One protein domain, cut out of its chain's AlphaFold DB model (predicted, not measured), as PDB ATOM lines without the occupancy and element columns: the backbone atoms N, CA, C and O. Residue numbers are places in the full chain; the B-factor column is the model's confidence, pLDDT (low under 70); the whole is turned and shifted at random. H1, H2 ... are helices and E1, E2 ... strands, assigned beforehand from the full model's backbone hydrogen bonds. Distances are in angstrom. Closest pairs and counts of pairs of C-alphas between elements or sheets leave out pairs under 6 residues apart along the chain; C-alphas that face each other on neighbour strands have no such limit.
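This is residues 74 to 138 of the 149 residues of the protein "Cytochrom_CIII domain-containing protein" of Desulfuromonas sp (UniProt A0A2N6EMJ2). One long helix, H2, runs along the length of a small body made largely of loop. The shorter helix H1 and the short strand E1 lie away from it, and the long loop of residues 94 to 121 winds from H1 back to the beginning of H2. The printed part has 65 residues, with one named strand and two named helices in the order E1, H1, H2; the class is mostly helix, though under half of the residues are in named elements. The whole is compact, with a radius of gyration of the C-alphas of 12.3 A, and rounded, spanning 32 by 29 by 20 A.

H2, residues 122 to 137, is apart from H1, residues 86 to 93: no C-alpha of the one is within 8 A of the other. H2 is also apart from E1, residues 82 to 84. E1 and H1 meet only through their link, a tight one of 1 residue, Thr 85. E1 pairs with no named strand, but residues 74 to 75 pair antiparallel with its residues 82 to 83. In H1 and H2 every O i to N i+4 pair is within hydrogen-bond range.

H2 has 16 residues and measures 22.2 A from C-alpha 122 at (-16.523, -7.254, -40.973) to C-alpha 137 at (-35.954, -15.456, -34.003). H1, His 86 to Val 93, measures 10.3 A. E1 measures 6.1 A from C-alpha 82 at (-18.053, -20.285, -36.982) to C-alpha 84.

The two C-alphas farthest apart, those of Gln 91 and Pro 117, are 33.3 A apart. The link from H1 to H2 is long, with 28 residues. The printed part, residues 74 to 138, has no cut. The mean pLDDT of the printed part is 93.9, and no printed residue is under 70.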
ATOM      1  N   GLU A  74     -17.688 -20.920 -43.788       94.81
ATOM      2  CA  GLU A  74     -16.872 -20.830 -42.587       94.81
ATOM      3  C   GLU A  74     -16.353 -19.412 -42.375       94.81
ATOM      4  O   GLU A  74     -15.806 -18.773 -43.279       94.81
ATOM      5  N   PHE A  75     -16.484 -18.919 -41.145       93.81
ATOM      6  CA  PHE A  75     -15.883 -17.659 -40.733       93.81
ATOM      7  C   PHE A  75     -14.762 -17.923 -39.724       93.81
ATOM      8  O   PHE A  75     -15.048 -18.194 -38.552       93.81
ATOM      9  N   PRO A  76     -13.487 -17.803 -40.139       91.25
ATOM     10  CA  PRO A  76     -12.378 -17.946 -39.216       91.25
ATOM     11  C   PRO A  76     -12.320 -16.769 -38.250       91.25
ATOM     12  O   PRO A  76     -12.502 -15.602 -38.628       91.25
ATOM     13  N   SER A  77     -12.046 -17.087 -36.988       90.12
ATOM     14  CA  SER A  77     -11.862 -16.111 -35.926       90.12
ATOM     15  C   SER A  77     -10.837 -16.604 -34.907       90.12
ATOM     16  O   SER A  77     -10.618 -17.800 -34.744       90.12
ATOM     17  N   ARG A  78     -10.256 -15.664 -34.159       90.12
ATOM     18  CA  ARG A  78      -9.356 -15.952 -33.030       90.12
ATOM     19  C   ARG A  78     -10.002 -16.731 -31.871       90.12
ATOM     20  O   ARG A  78      -9.282 -17.175 -30.994       90.12
ATOM     21  N   TRP A  79     -11.330 -16.818 -31.832       87.75
ATOM     22  CA  TRP A  79     -12.116 -17.433 -30.751       87.75
ATOM     23  C   TRP A  79     -12.757 -18.762 -31.175       87.75
ATOM     24  O   TRP A  79     -13.667 -19.240 -30.510       87.75
ATOM     25  N   GLY A  80     -12.324 -19.321 -32.308       92.00
ATOM     26  CA  GLY A  80     -12.908 -20.521 -32.894       92.00
ATOM     27  C   GLY A  80     -13.569 -20.258 -34.243       92.00
ATOM     28  O   GLY A  80     -13.900 -19.116 -34.594       92.00
ATOM     29  N   MET A  81     -13.743 -21.329 -35.011       93.94
ATOM     30  CA  MET A  81     -14.422 -21.297 -36.306       93.94
ATOM     31  C   MET A  81     -15.932 -21.177 -36.097       93.94
ATOM     32  O   MET A  81     -16.496 -21.833 -35.221       93.94
ATOM     33  N   VAL A  82     -16.587 -20.351 -36.912       96.00
ATOM     34  CA  VAL A  82     -18.053 -20.285 -36.982       96.00
ATOM     35  C   VAL A  82     -18.490 -20.932 -38.289       96.00
ATOM     36  O   VAL A  82     -18.243 -20.376 -39.362       96.00
ATOM     37  N   THR A  83     -19.147 -22.086 -38.203       95.31
ATOM     38  CA  THR A  83     -19.735 -22.769 -39.364       95.31
ATOM     39  C   THR A  83     -21.160 -22.269 -39.569       95.31
ATOM     40  O   THR A  83     -22.077 -22.577 -38.809       95.31
ATOM     41  N   PHE A  84     -21.358 -21.457 -40.600       95.56
ATOM     42  CA  PHE A  84     -22.651 -20.895 -40.953       95.56
ATOM     43  C   PHE A  84     -23.371 -21.785 -41.965       95.56
ATOM     44  O   PHE A  84     -22.966 -21.887 -43.120       95.56
ATOM     45  N   THR A  85     -24.487 -22.385 -41.554       95.75
ATOM     46  CA  THR A  85     -25.337 -23.217 -42.423       95.75
ATOM     47  C   THR A  85     -26.198 -22.344 -43.342       95.75
ATOM     48  O   THR A  85     -27.388 -22.118 -43.092       95.75
ATOM     49  N   HIS A  86     -25.585 -21.800 -44.394       95.25
ATOM     50  CA  HIS A  86     -26.195 -20.817 -45.290       95.25
ATOM     51  C   HIS A  86     -27.515 -21.316 -45.897       95.25
ATOM     52  O   HIS A  86     -28.513 -20.605 -45.811       95.25
ATOM     53  N   HIS A  87     -27.591 -22.563 -46.380       93.81
ATOM     54  CA  HIS A  87     -28.849 -23.135 -46.893       93.81
ATOM     55  C   HIS A  87     -29.987 -23.133 -45.863       93.81
ATOM     56  O   HIS A  87     -31.117 -22.767 -46.182       93.81
ATOM     57  N   ARG A  88     -29.709 -23.499 -44.603       93.62
ATOM     58  CA  ARG A  88     -30.745 -23.524 -43.553       93.62
ATOM     59  C   ARG A  88     -31.259 -22.123 -43.238       93.62
ATOM     60  O   ARG A  88     -32.440 -21.955 -42.945       93.62
ATOM     61  N   HIS A  89     -30.382 -21.124 -43.295       95.25
ATOM     62  CA  HIS A  89     -30.775 -19.729 -43.121       95.25
ATOM     63  C   HIS A  89     -31.547 -19.219 -44.334       95.25
ATOM     64  O   HIS A  89     -32.600 -18.613 -44.156       95.25
ATOM     65  N   GLN A  90     -31.101 -19.535 -45.548       94.00
ATOM     66  CA  GLN A  90     -31.788 -19.179 -46.786       94.00
ATOM     67  C   GLN A  90     -33.217 -19.737 -46.822       94.00
ATOM     68  O   GLN A  90     -34.147 -18.993 -47.110       94.00
ATOM     69  N   GLN A  91     -33.415 -21.000 -46.430       92.62
ATOM     70  CA  GLN A  91     -34.741 -21.628 -46.350       92.62
ATOM     71  C   GLN A  91     -35.674 -20.955 -45.334       92.62
ATOM     72  O   GLN A  91     -36.888 -20.949 -45.520       92.62
ATOM     73  N   ARG A  92     -35.129 -20.395 -44.247       92.88
ATOM     74  CA  ARG A  92     -35.918 -19.728 -43.197       92.88
ATOM     75  C   ARG A  92     -36.194 -18.259 -43.494       92.88
ATOM     76  O   ARG A  92     -37.243 -17.753 -43.110       92.88
ATOM     77  N   VAL A  93     -35.236 -17.569 -44.108       93.38
ATOM     78  CA  VAL A  93     -35.301 -16.128 -44.384       93.38
ATOM     79  C   VAL A  93     -35.987 -15.853 -45.723       93.38
ATOM     80  O   VAL A  93     -36.694 -14.860 -45.849       93.38
ATOM     81  N   GLY A  94     -35.788 -16.709 -46.726       89.81
ATOM     82  CA  GLY A  94     -36.422 -16.621 -48.045       89.81
ATOM     83  C   GLY A  94     -35.885 -15.518 -48.963       89.81
ATOM     84  O   GLY A  94     -36.064 -15.603 -50.172       89.81
ATOM     85  N   THR A  95     -35.196 -14.502 -48.433       91.69
ATOM     86  CA  THR A  95     -34.689 -13.369 -49.225       91.69
ATOM     87  C   THR A  95     -33.186 -13.166 -49.072       91.69
ATOM     88  O   THR A  95     -32.682 -13.066 -47.952       91.69
ATOM     89  N   CYS A  96     -32.477 -12.996 -50.189       93.00
ATOM     90  CA  CYS A  96     -31.024 -12.798 -50.193       93.00
ATOM     91  C   CYS A  96     -30.609 -11.453 -49.580       93.00
ATOM     92  O   CYS A  96     -29.593 -11.374 -48.894       93.00
ATOM     93  N   VAL A  97     -31.421 -10.411 -49.782       94.50
ATOM     94  CA  VAL A  97     -31.103  -9.024 -49.398       94.50
ATOM     95  C   VAL A  97     -31.060  -8.779 -47.890       94.50
ATOM     96  O   VAL A  97     -30.489  -7.790 -47.447       94.50
ATOM     97  N   VAL A  98     -31.608  -9.690 -47.081       93.69
ATOM     98  CA  VAL A  98     -31.496  -9.611 -45.614       93.69
ATOM     99  C   VAL A  98     -30.047  -9.781 -45.161       93.69
ATOM    100  O   VAL A  98     -29.635  -9.147 -44.191       93.69
ATOM    101  N   CYS A  99     -29.274 -10.611 -45.868       94.69
ATOM    102  CA  CYS A  99     -27.847 -10.811 -45.617       94.69
ATOM    103  C   CYS A  99     -27.001  -9.987 -46.596       94.69
ATOM    104  O   CYS A  99     -26.196  -9.149 -46.193       94.69
ATOM    105  N   HIS A 100     -27.249 -10.184 -47.888       94.69
ATOM    106  CA  HIS A 100     -26.623  -9.477 -48.997       94.69
ATOM    107  C   HIS A 100     -27.355  -8.165 -49.287       94.69
ATOM    108  O   HIS A 100     -27.974  -8.006 -50.336       94.69
ATOM    109  N   HIS A 101     -27.291  -7.214 -48.355       94.62
ATOM    110  CA  HIS A 101     -28.023  -5.941 -48.447       94.62
ATOM    111  C   HIS A 101     -27.682  -5.096 -49.684       94.62
ATOM    112  O   HIS A 101     -28.432  -4.189 -50.032       94.62
ATOM    113  N   GLN A 102     -26.563  -5.399 -50.346       94.25
ATOM    114  CA  GLN A 102     -26.124  -4.740 -51.571       94.25
ATOM    115  C   GLN A 102     -26.279  -5.608 -52.829       94.25
ATOM    116  O   GLN A 102     -25.820  -5.201 -53.886       94.25
ATOM    117  N   GLY A 103     -26.906  -6.781 -52.716       93.50
ATOM    118  CA  GLY A 103     -26.972  -7.783 -53.779       93.50
ATOM    119  C   GLY A 103     -25.937  -8.896 -53.606       93.50
ATOM    120  O   GLY A 103     -24.875  -8.707 -53.006       93.50
ATOM    121  N   VAL A 104     -26.265 -10.094 -54.095       92.19
ATOM    122  CA  VAL A 104     -25.396 -11.287 -53.998       92.19
ATOM    123  C   VAL A 104     -24.171 -11.162 -54.907       92.19
ATOM    124  O   VAL A 104     -23.085 -11.631 -54.578       92.19
ATOM    125  N   GLU A 105     -24.337 -10.452 -56.017       92.00
ATOM    126  CA  GLU A 105     -23.332 -10.120 -57.019       92.00
ATOM    127  C   GLU A 105     -22.194  -9.245 -56.478       92.00
ATOM    128  O   GLU A 105     -21.096  -9.258 -57.031       92.00
ATOM    129  N   MET A 106     -22.413  -8.543 -55.360       91.44
ATOM    130  CA  MET A 106     -21.380  -7.744 -54.691       91.44
ATOM    131  C   MET A 106     -20.372  -8.599 -53.909       91.44
ATOM    132  O   MET A 106     -19.361  -8.089 -53.424       91.44
ATOM    133  N   GLY A 107     -20.617  -9.907 -53.804       91.38
ATOM    134  CA  GLY A 107     -19.699 -10.867 -53.209       91.38
ATOM    135  C   GLY A 107     -19.755 -10.922 -51.680       91.38
ATOM    136  O   GLY A 107     -20.787 -10.689 -51.047       91.38
ATOM    137  N   ALA A 108     -18.635 -11.321 -51.076       93.12
ATOM    138  CA  ALA A 108     -18.535 -11.552 -49.639       93.12
ATOM    139  C   ALA A 108     -18.507 -10.241 -48.840       93.12
ATOM    140  O   ALA A 108     -17.990  -9.227 -49.301       93.12
ATOM    141  N   CYS A 109     -18.929 -10.288 -47.571       93.38
ATOM    142  CA  CYS A 109     -18.941  -9.124 -46.674       93.38
ATOM    143  C   CYS A 109     -17.580  -8.404 -46.620       93.38
ATOM    144  O   CYS A 109     -17.517  -7.181 -46.525       93.38
ATOM    145  N   GLY A 110     -16.485  -9.173 -46.690       93.06
ATOM    146  CA  GLY A 110     -15.111  -8.668 -46.654       93.06
ATOM    147  C   GLY A 110     -14.669  -7.891 -47.898       93.06
ATOM    148  O   GLY A 110     -13.634  -7.241 -47.832       93.06
ATOM    149  N   ALA A 111     -15.435  -7.909 -48.993       93.88
ATOM    150  CA  ALA A 111     -15.157  -7.069 -50.161       93.88
ATOM    151  C   ALA A 111     -15.318  -5.574 -49.840       93.88
ATOM    152  O   ALA A 111     -14.637  -4.733 -50.423       93.88
ATOM    153  N   CYS A 112     -16.191  -5.242 -48.880       94.69
ATOM    154  CA  CYS A 112     -16.445  -3.867 -48.465       94.69
ATOM    155  C   CYS A 112     -16.112  -3.625 -46.989       94.69
ATOM    156  O   CYS A 112     -15.453  -2.635 -46.674       94.69
ATOM    157  N   HIS A 113     -16.555  -4.492 -46.073       94.94
ATOM    158  CA  HIS A 113     -16.463  -4.274 -44.625       94.94
ATOM    159  C   HIS A 113     -15.047  -4.476 -44.078       94.94
ATOM    160  O   HIS A 113     -14.599  -5.605 -43.877       94.94
ATOM    161  N   GLY A 114     -14.366  -3.371 -43.766       91.25
ATOM    162  CA  GLY A 114     -12.954  -3.355 -43.366       91.25
ATOM    163  C   GLY A 114     -11.973  -3.103 -44.513       91.25
ATOM    164  O   GLY A 114     -10.770  -3.169 -44.290       91.25
ATOM    165  N   VAL A 115     -12.484  -2.802 -45.713       93.75
ATOM    166  CA  VAL A 115     -11.691  -2.359 -46.872       93.75
ATOM    167  C   VAL A 115     -12.032  -0.914 -47.230       93.75
ATOM    168  O   VAL A 115     -11.137  -0.101 -47.445       93.75
ATOM    169  N   LEU A 116     -13.323  -0.578 -47.274       93.31
ATOM    170  CA  LEU A 116     -13.776   0.774 -47.591       93.31
ATOM    171  C   LEU A 116     -13.783   1.661 -46.333       93.31
ATOM    172  O   LEU A 116     -14.184   1.206 -45.264       93.31
ATOM    173  N   PRO A 117     -13.401   2.947 -46.441       88.31
ATOM    174  CA  PRO A 117     -13.247   3.833 -45.283       88.31
ATOM    175  C   PRO A 117     -14.569   4.179 -44.579       88.31
ATOM    176  O   PRO A 117     -14.557   4.571 -43.418       88.31
ATOM    177  N   MET A 118     -15.706   4.022 -45.265       88.69
ATOM    178  CA  MET A 118     -17.039   4.364 -44.748       88.69
ATOM    179  C   MET A 118     -17.866   3.131 -44.357       88.69
ATOM    180  O   MET A 118     -19.067   3.247 -44.122       88.69
ATOM    181  N   THR A 119     -17.258   1.941 -44.303       93.06
ATOM    182  CA  THR A 119     -17.946   0.714 -43.893       93.06
ATOM    183  C   THR A 119     -17.431   0.232 -42.535       93.06
ATOM    184  O   THR A 119     -16.228   0.252 -42.269       93.06
ATOM    185  N   PRO A 120     -18.320  -0.237 -41.643       94.44
ATOM    186  CA  PRO A 120     -17.897  -0.866 -40.397       94.44
ATOM    187  C   PRO A 120     -17.083  -2.135 -40.672       94.44
ATOM    188  O   PRO A 120     -17.230  -2.775 -41.717       94.44
ATOM    189  N   LEU A 121     -16.249  -2.531 -39.710       94.69
ATOM    190  CA  LEU A 121     -15.433  -3.740 -39.814       94.69
ATOM    191  C   LEU A 121     -16.308  -4.991 -39.956       94.69
ATOM    192  O   LEU A 121     -17.341  -5.122 -39.294       94.69
ATOM    193  N   ARG A 122     -15.829  -5.973 -40.733       94.19
ATOM    194  CA  ARG A 122     -16.523  -7.254 -40.973       94.19
ATOM    195  C   ARG A 122     -16.985  -7.941 -39.687       94.19
ATOM    196  O   ARG A 122     -18.090  -8.468 -39.628       94.19
ATOM    197  N   LYS A 123     -16.147  -7.932 -38.646       93.44
ATOM    198  CA  LYS A 123     -16.488  -8.548 -37.357       93.44
ATOM    199  C   LYS A 123     -17.705  -7.879 -36.715       93.44
ATOM    200  O   LYS A 123     -18.546  -8.574 -36.165       93.44
ATOM    201  N   ASP A 124     -17.811  -6.558 -36.787       95.19
ATOM    202  CA  ASP A 124     -18.837  -5.815 -36.056       95.19
ATOM    203  C   ASP A 124     -20.196  -5.977 -36.738       95.19
ATOM    204  O   ASP A 124     -21.201  -6.191 -36.062       95.19
ATOM    205  N   VAL A 125     -20.217  -6.006 -38.075       95.19
ATOM    206  CA  VAL A 125     -21.448  -6.292 -38.824       95.19
ATOM    207  C   VAL A 125     -21.923  -7.725 -38.666       95.19
ATOM    208  O   VAL A 125     -23.118  -7.918 -38.487       95.19
ATOM    209  N   LEU A 126     -21.024  -8.716 -38.644       95.75
ATOM    210  CA  LEU A 126     -21.414 -10.111 -38.414       95.75
ATOM    211  C   LEU A 126     -22.043 -10.286 -37.027       95.75
ATOM    212  O   LEU A 126     -23.124 -10.855 -36.909       95.75
ATOM    213  N   HIS A 127     -21.421  -9.737 -35.977       96.62
ATOM    214  CA  HIS A 127     -22.009  -9.798 -34.637       96.62
ATOM    215  C   HIS A 127     -23.334  -9.048 -34.559       96.62
ATOM    216  O   HIS A 127     -24.243  -9.521 -33.887       96.62
ATOM    217  N   LYS A 128     -23.467  -7.902 -35.229       96.25
ATOM    218  CA  LYS A 128     -24.720  -7.153 -35.234       96.25
ATOM    219  C   LYS A 128     -25.817  -7.921 -35.978       96.25
ATOM    220  O   LYS A 128     -26.836  -8.250 -35.391       96.25
ATOM    221  N   GLN A 129     -25.599  -8.241 -37.247       96.19
ATOM    222  CA  GLN A 129     -26.600  -8.827 -38.135       96.19
ATOM    223  C   GLN A 129     -27.073 -10.202 -37.661       96.19
ATOM    224  O   GLN A 129     -28.280 -10.437 -37.575       96.19
ATOM    225  N   CYS A 130     -26.142 -11.089 -37.293       96.44
ATOM    226  CA  CYS A 130     -26.494 -12.420 -36.806       96.44
ATOM    227  C   CYS A 130     -27.226 -12.336 -35.461       96.44
ATOM    228  O   CYS A 130     -28.292 -12.927 -35.306       96.44
ATOM    229  N   LYS A 131     -26.694 -11.571 -34.493       97.38
ATOM    230  CA  LYS A 131     -27.290 -11.508 -33.148       97.38
ATOM    231  C   LYS A 131     -28.620 -10.772 -33.134       97.38
ATOM    232  O   LYS A 131     -29.498 -11.200 -32.398       97.38
ATOM    233  N   ASP A 132     -28.785  -9.704 -33.911       96.75
ATOM    234  CA  ASP A 132     -30.050  -8.965 -33.975       96.75
ATOM    235  C   ASP A 132     -31.168  -9.888 -34.483       96.75
ATOM    236  O   ASP A 132     -32.163 -10.083 -33.790       96.75
ATOM    237  N   CYS A 133     -30.949 -10.577 -35.610       97.12
ATOM    238  CA  CYS A 133     -31.915 -11.550 -36.124       97.12
ATOM    239  C   CYS A 133     -32.157 -12.702 -35.133       97.12
ATOM    240  O   CYS A 133     -33.293 -13.128 -34.923       97.12
ATOM    241  N   HIS A 134     -31.108 -13.200 -34.473       97.25
ATOM    242  CA  HIS A 134     -31.241 -14.260 -33.477       97.25
ATOM    243  C   HIS A 134     -31.985 -13.823 -32.211       97.25
ATOM    244  O   HIS A 134     -32.691 -14.648 -31.640       97.25
ATOM    245  N   ARG A 135     -31.913 -12.558 -31.785       97.44
ATOM    246  CA  ARG A 135     -32.759 -12.062 -30.685       97.44
ATOM    247  C   ARG A 135     -34.237 -12.157 -31.052       97.44
ATOM    248  O   ARG A 135     -35.029 -12.645 -30.249       97.44
ATOM    249  N   ASP A 136     -34.582 -11.793 -32.283       96.12
ATOM    250  CA  ASP A 136     -35.968 -11.804 -32.759       96.12
ATOM    251  C   ASP A 136     -36.482 -13.226 -33.027       96.12
ATOM    252  O   ASP A 136     -37.635 -13.560 -32.749       96.12
ATOM    253  N   LYS A 137     -35.618 -14.086 -33.580       95.31
ATOM    254  CA  LYS A 137     -35.954 -15.456 -34.003       95.31
ATOM    255  C   LYS A 137     -35.536 -16.534 -33.004       95.31
ATOM    256  O   LYS A 137     -35.660 -17.717 -33.317       95.31
ATOM    257  N   ARG A 138     -35.096 -16.140 -31.805       94.75
ATOM    258  CA  ARG A 138     -34.673 -17.031 -30.708       94.75
ATOM    259  C   ARG A 138     -33.522 -17.972 -31.103       94.75
ATOM    260  O   ARG A 138     -33.533 -19.154 -30.772       94.75
TER     261      ARG A 138